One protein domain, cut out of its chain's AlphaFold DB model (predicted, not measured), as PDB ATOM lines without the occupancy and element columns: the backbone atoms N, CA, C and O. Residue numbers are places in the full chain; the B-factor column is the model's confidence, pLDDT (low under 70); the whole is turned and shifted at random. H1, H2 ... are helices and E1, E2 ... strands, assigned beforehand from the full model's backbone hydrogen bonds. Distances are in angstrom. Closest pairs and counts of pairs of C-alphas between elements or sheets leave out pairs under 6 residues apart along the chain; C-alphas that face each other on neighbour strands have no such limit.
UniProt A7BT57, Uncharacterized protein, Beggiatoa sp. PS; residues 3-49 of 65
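AT A GLANCE: This is residues 3 to 49 of the 65 residues of an uncharacterized protein of Beggiatoa sp. PS (UniProt A7BT57). Three helices make a flat slab: the short helix H1 sits in the gap between H2 and H3, which run along opposite sides of it, and the strand E1 crosses the end of the gap from H2 to H3. H2, E1 and H3 trace a U, with H1 packed between its two arms at a steep slant, and residues 3 to 4 at the beginning of the printed part pair with E1 at the base. The printed part has 47 residues, with three named helices and one named strand in the order H1, H2, E1, H3, and its class is mostly helix. It is compact, with a radius of gyration of the C-alphas of 10.5 A, and flat in outline, spanning 25 by 23 by 9 A along its three main axes.

HOW THE PARTS SIT: The longest helix by residues is H2, residues 18 to 30. It touches H1, residues 6 to 14, with its residues 20 to 25 alone; the closest C-alphas of the two are those of Arg 11 and Thr 21, 5.3 A apart. H1 and H2 run opposite ways at a steep tilt of 68 degrees, only just short of about perpendicular. H3, residues 37 to 48, touches H1 with its residues 39 to 43 alone, and the closest C-alphas are those of Val 6 and Val 39, 5.5 A apart. H1 and H3 run the same way at a steep tilt of 45 degrees. H2 and H3 are apart. E1, residues 33 to 35, is apart from H1, and it meets H2 and H3 only through the links to them. E1 pairs with no named strand, but its residues 34 to 35 pair in parallel with residues 3 to 4, a stretch too short to be named. In H1, H2 and H3 every O i to N i+4 pair of the backbone is within hydrogen-bond range.

IN THESE COORDINATES: H2 begins at C-alpha 18 at (201.953, 134.660, 107.463) and runs 18.4 A from first to last C-alpha. H1 begins at C-alpha 6 at (189.119, 143.879, 100.503) and is 11.6 A long from first to last C-alpha. E1 covers 6.8 A from the C-alpha of Cys 33 to that of Val 35. H3 runs 16.3 A from first to last C-alpha and ends at C-alpha 48 at (198.157, 151.735, 94.421).

THE WHOLE: The two C-alphas farthest apart are those of Lys 30 and Ser 49, at 30.6 A. The C-alphas of Gly 3 and Ser 49, the first and last printed residues, are 23.9 A apart. The printed part has no cut, and the links H1 to H2, H2 to E1 and E1 to H3 are tight. The mean pLDDT of the printed part of this model is 90.6, and no printed residue is under 70.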
ATOM      1  N   GLY A   3     180.403 136.654  99.828       88.62
ATOM      2  CA  GLY A   3     180.997 137.907  99.364       88.62
ATOM      3  C   GLY A   3     182.325 138.154 100.067       88.62
ATOM      4  O   GLY A   3     182.404 138.007 101.285       88.62
ATOM      5  N   ILE A   4     183.360 138.501  99.306       92.75
ATOM      6  CA  ILE A   4     184.700 138.751  99.845       92.75
ATOM      7  C   ILE A   4     184.938 140.244 100.026       92.75
ATOM      8  O   ILE A   4     184.640 141.032  99.131       92.75
ATOM      9  N   ASP A   5     185.511 140.591 101.175       92.06
ATOM     10  CA  ASP A   5     185.967 141.934 101.520       92.06
ATOM     11  C   ASP A   5     187.413 142.186 101.064       92.06
ATOM     12  O   ASP A   5     188.212 141.252 100.912       92.06
ATOM     13  N   VAL A   6     187.771 143.462 100.900       91.62
ATOM     14  CA  VAL A   6     189.119 143.879 100.503       91.62
ATOM     15  C   VAL A   6     190.187 143.346 101.459       91.62
ATOM     16  O   VAL A   6     191.260 142.960 101.003       91.62
ATOM     17  N   ASN A   7     189.898 143.230 102.759       90.31
ATOM     18  CA  ASN A   7     190.877 142.779 103.744       90.31
ATOM     19  C   ASN A   7     191.382 141.365 103.452       90.31
ATOM     20  O   ASN A   7     192.586 141.127 103.480       90.31
ATOM     21  N   ILE A   8     190.490 140.432 103.111       91.12
ATOM     22  CA  ILE A   8     190.879 139.053 102.779       91.12
ATOM     23  C   ILE A   8     191.735 139.030 101.509       91.12
ATOM     24  O   ILE A   8     192.743 138.324 101.456       91.12
ATOM     25  N   LEU A   9     191.378 139.839 100.506       91.00
ATOM     26  CA  LEU A   9     192.151 139.949  99.267       91.00
ATOM     27  C   LEU A   9     193.526 140.576  99.500       91.00
ATOM     28  O   LEU A   9     194.501 140.112  98.919       91.00
ATOM     29  N   VAL A  10     193.627 141.580 100.371       90.50
ATOM     30  CA  VAL A  10     194.901 142.204 100.749       90.50
ATOM     31  C   VAL A  10     195.796 141.191 101.457       90.50
ATOM     32  O   VAL A  10     196.953 141.044 101.067       90.50
ATOM     33  N   ARG A  11     195.271 140.428 102.428       90.06
ATOM     34  CA  ARG A  11     196.043 139.375 103.117       90.06
ATOM     35  C   ARG A  11     196.528 138.300 102.151       90.06
ATOM     36  O   ARG A  11     197.673 137.869 102.234       90.06
ATOM     37  N   TYR A  12     195.684 137.908 101.201       89.44
ATOM     38  CA  TYR A  12     196.046 136.937 100.173       89.44
ATOM     39  C   TYR A  12     197.093 137.474  99.176       89.44
ATOM     40  O   TYR A  12     198.036 136.763  98.823       89.44
ATOM     41  N   ALA A  13     196.949 138.724  98.725       88.31
ATOM     42  CA  ALA A  13     197.778 139.317  97.676       88.31
ATOM     43  C   ALA A  13     199.129 139.836  98.189       88.31
ATOM     44  O   ALA A  13     200.156 139.600  97.554       88.31
ATOM     45  N   VAL A  14     199.136 140.536  99.327       88.69
ATOM     46  CA  VAL A  14     200.340 141.162  99.901       88.69
ATOM     47  C   VAL A  14     201.154 140.160 100.715       88.69
ATOM     48  O   VAL A  14     202.374 140.285 100.786       88.69
ATOM     49  N   LYS A  15     200.498 139.137 101.284       87.44
ATOM     50  CA  LYS A  15     201.120 138.120 102.146       87.44
ATOM     51  C   LYS A  15     201.918 138.731 103.302       87.44
ATOM     52  O   LYS A  15     203.019 138.286 103.619       87.44
ATOM     53  N   ASP A  16     201.375 139.790 103.892       82.06
ATOM     54  CA  ASP A  16     202.058 140.595 104.901       82.06
ATOM     55  C   ASP A  16     202.197 139.867 106.244       82.06
ATOM     56  O   ASP A  16     203.270 139.862 106.843       82.06
ATOM     57  N   GLU A  17     201.131 139.206 106.694       87.31
ATOM     58  CA  GLU A  17     201.113 138.410 107.916       87.31
ATOM     59  C   GLU A  17     200.957 136.916 107.577       87.31
ATOM     60  O   GLU A  17     199.911 136.508 107.055       87.31
ATOM     61  N   PRO A  18     201.953 136.062 107.885       88.00
ATOM     62  CA  PRO A  18     201.953 134.660 107.463       88.00
ATOM     63  C   PRO A  18     200.736 133.864 107.946       88.00
ATOM     64  O   PRO A  18     200.174 133.078 107.189       88.00
ATOM     65  N   GLN A  19     200.293 134.088 109.188       91.12
ATOM     66  CA  GLN A  19     199.152 133.369 109.763       91.12
ATOM     67  C   GLN A  19     197.843 133.739 109.055       91.12
ATOM     68  O   GLN A  19     197.105 132.860 108.613       91.12
ATOM     69  N   GLN A  20     197.597 135.038 108.869       87.12
ATOM     70  CA  GLN A  20     196.409 135.533 108.167       87.12
ATOM     71  C   GLN A  20     196.415 135.145 106.688       87.12
ATOM     72  O   GLN A  20     195.369 134.840 106.123       87.12
ATOM     73  N   THR A  21     197.594 135.094 106.067       90.69
ATOM     74  CA  THR A  21     197.761 134.653 104.676       90.69
ATOM     75  C   THR A  21     197.317 133.205 104.495       90.69
ATOM     76  O   THR A  21     196.602 132.895 103.541       90.69
ATOM     77  N   ILE A  22     197.709 132.314 105.412       93.00
ATOM     78  CA  ILE A  22     197.321 130.898 105.373       93.00
ATOM     79  C   ILE A  22     195.805 130.763 105.531       93.00
ATOM     80  O   ILE A  22     195.175 130.076 104.732       93.00
ATOM     81  N   ILE A  23     195.216 131.466 106.502       92.56
ATOM     82  CA  ILE A  23     193.769 131.431 106.754       92.56
ATOM     83  C   ILE A  23     192.993 131.958 105.541       92.56
ATOM     84  O   ILE A  23     192.062 131.304 105.079       92.56
ATOM     85  N   ALA A  24     193.397 133.102 104.981       91.12
ATOM     86  CA  ALA A  24     192.763 133.683 103.800       91.12
ATOM     87  C   ALA A  24     192.869 132.755 102.579       91.12
ATOM     88  O   ALA A  24     191.898 132.578 101.846       91.12
ATOM     89  N   THR A  25     194.029 132.128 102.378       91.50
ATOM     90  CA  THR A  25     194.260 131.192 101.269       91.50
ATOM     91  C   THR A  25     193.395 129.941 101.402       91.50
ATOM     92  O   THR A  25     192.742 129.541 100.440       91.50
ATOM     93  N   ASP A  26     193.360 129.340 102.590       93.94
ATOM     94  CA  ASP A  26     192.563 128.145 102.869       93.94
ATOM     95  C   ASP A  26     191.057 128.429 102.749       93.94
ATOM     96  O   ASP A  26     190.314 127.653 102.149       93.94
ATOM     97  N   PHE A  27     190.615 129.594 103.227       91.81
ATOM     98  CA  PHE A  27     189.233 130.047 103.094       91.81
ATOM     99  C   PHE A  27     188.813 130.214 101.628       91.81
ATOM    100  O   PHE A  27     187.768 129.707 101.217       91.81
ATOM    101  N   LEU A  28     189.638 130.887 100.817       91.00
ATOM    102  CA  LEU A  28     189.371 131.075  99.388       91.00
ATOM    103  C   LEU A  28     189.413 129.755  98.603       91.00
ATOM    104  O   LEU A  28     188.695 129.621  97.617       91.00
ATOM    105  N   ALA A  29     190.213 128.777  99.039       92.56
ATOM    106  CA  ALA A  29     190.277 127.458  98.414       92.56
ATOM    107  C   ALA A  29     189.051 126.581  98.729       92.56
ATOM    108  O   ALA A  29     188.629 125.786  97.891       92.56
ATOM    109  N   LYS A  30     188.477 126.710  99.931       94.19
ATOM    110  CA  LYS A  30     187.369 125.861 100.410       94.19
ATOM    111  C   LYS A  30     185.980 126.363 100.031       94.19
ATOM    112  O   LYS A  30     185.022 125.590 100.086       94.19
ATOM    113  N   HIS A  31     185.839 127.636  99.668       91.62
ATOM    114  CA  HIS A  31     184.536 128.256  99.456       91.62
ATOM    115  C   HIS A  31     184.382 128.862  98.061       91.62
ATOM    116  O   HIS A  31     185.284 129.495  97.523       91.62
ATOM    117  N   THR A  32     183.182 128.730  97.488       90.81
ATOM    118  CA  THR A  32     182.805 129.476  96.283       90.81
ATOM    119  C   THR A  32     182.445 130.909  96.661       90.81
ATOM    120  O   THR A  32     181.399 131.190  97.267       90.81
ATOM    121  N   CYS A  33     183.335 131.812  96.277       91.50
ATOM    122  CA  CYS A  33     183.321 133.210  96.659       91.50
ATOM    123  C   CYS A  33     183.055 134.107  95.448       91.50
ATOM    124  O   CYS A  33     183.414 133.766  94.322       91.50
ATOM    125  N   PHE A  34     182.445 135.267  95.676       92.25
ATOM    126  CA  PHE A  34     182.316 136.311  94.666       92.25
ATOM    127  C   PHE A  34     182.973 137.596  95.155       92.25
ATOM    128  O   PHE A  34     182.955 137.921  96.344       92.25
ATOM    129  N   VAL A  35     183.540 138.335  94.209       91.56
ATOM    130  CA  VAL A  35     184.161 139.632  94.456       91.56
ATOM    131  C   VAL A  35     183.303 140.692  93.787       91.56
ATOM    132  O   VAL A  35     183.019 140.624  92.590       91.56
ATOM    133  N   LEU A  36     182.861 141.669  94.573       94.00
ATOM    134  CA  LEU A  36     182.134 142.825  94.059       94.00
ATOM    135  C   LEU A  36     183.094 143.739  93.293       94.00
ATOM    136  O   LEU A  36     184.255 143.900  93.666       94.00
ATOM    137  N   LYS A  37     182.595 144.410  92.251       94.06
ATOM    138  CA  LYS A  37     183.395 145.384  91.486       94.06
ATOM    139  C   LYS A  37     183.949 146.501  92.379       94.06
ATOM    140  O   LYS A  37     185.077 146.931  92.180       94.06
ATOM    141  N   THR A  38     183.175 146.935  93.373       94.88
ATOM    142  CA  THR A  38     183.588 147.945  94.359       94.88
ATOM    143  C   THR A  38     184.766 147.472  95.207       94.88
ATOM    144  O   THR A  38     185.706 148.233  95.394       94.88
ATOM    145  N   VAL A  39     184.771 146.204  95.625       93.75
ATOM    146  CA  VAL A  39     185.876 145.597  96.386       93.75
ATOM    147  C   VAL A  39     187.149 145.514  95.540       93.75
ATOM    148  O   VAL A  39     188.244 145.749  96.042       93.75
ATOM    149  N   LEU A  40     187.026 145.233  94.238       92.25
ATOM    150  CA  LEU A  40     188.174 145.254  93.326       92.25
ATOM    151  C   LEU A  40     188.756 146.672  93.176       92.25
ATOM    152  O   LEU A  40     189.974 146.840  93.190       92.25
ATOM    153  N   LEU A  41     187.896 147.687  93.040       93.75
ATOM    154  CA  LEU A  41     188.319 149.091  92.973       93.75
ATOM    155  C   LEU A  41     189.026 149.519  94.261       93.75
ATOM    156  O   LEU A  41     190.073 150.159  94.200       93.75
ATOM    157  N   GLU A  42     188.485 149.121  95.410       92.56
ATOM    158  CA  GLU A  42     189.100 149.363  96.711       92.56
ATOM    159  C   GLU A  42     190.459 148.667  96.830       92.56
ATOM    160  O   GLU A  42     191.418 149.297  97.257       92.56
ATOM    161  N   LEU A  43     190.593 147.419  96.367       91.56
ATOM    162  CA  LEU A  43     191.874 146.707  96.364       91.56
ATOM    163  C   LEU A  43     192.937 147.448  95.541       91.56
ATOM    164  O   LEU A  43     194.061 147.626  96.004       91.56
ATOM    165  N   VAL A  44     192.586 147.906  94.336       91.31
ATOM    166  CA  VAL A  44     193.498 148.695  93.488       91.31
ATOM    167  C   VAL A  44     193.859 150.016  94.162       91.31
ATOM    168  O   VAL A  44     195.020 150.418  94.133       91.31
ATOM    169  N   TRP A  45     192.893 150.682  94.793       90.75
ATOM    170  CA  TRP A  45     193.135 151.922  95.524       90.75
ATOM    171  C   TRP A  45     194.053 151.713  96.739       90.75
ATOM    172  O   TRP A  45     194.998 152.482  96.922       90.75
ATOM    173  N   VAL A  46     193.842 150.648  97.518       87.62
ATOM    174  CA  VAL A  46     194.665 150.273  98.679       87.62
ATOM    175  C   VAL A  46     196.095 149.926  98.257       87.62
ATOM    176  O   VAL A  46     197.039 150.427  98.860       87.62
ATOM    177  N   LEU A  47     196.276 149.117  97.206       86.88
ATOM    178  CA  LEU A  47     197.606 148.695  96.739       86.88
ATOM    179  C   LEU A  47     198.340 149.773  95.925       86.88
ATOM    180  O   LEU A  47     199.568 149.804  95.908       86.88
ATOM    181  N   GLY A  48     197.605 150.646  95.233       84.94
ATOM    182  CA  GLY A  48     198.157 151.735  94.421       84.94
ATOM    183  C   GLY A  48     198.488 153.001  95.215       84.94
ATOM    184  O   GLY A  48     199.261 153.841  94.747       84.94
ATOM    185  N   SER A  49     197.932 153.158  96.418       80.00
ATOM    186  CA  SER A  49     198.241 154.289  97.290       80.00
ATOM    187  C   SER A  49     199.660 154.146  97.845       80.00
ATOM    188  O   SER A  49     199.947 153.242  98.623       80.00
TER     189      SER A  49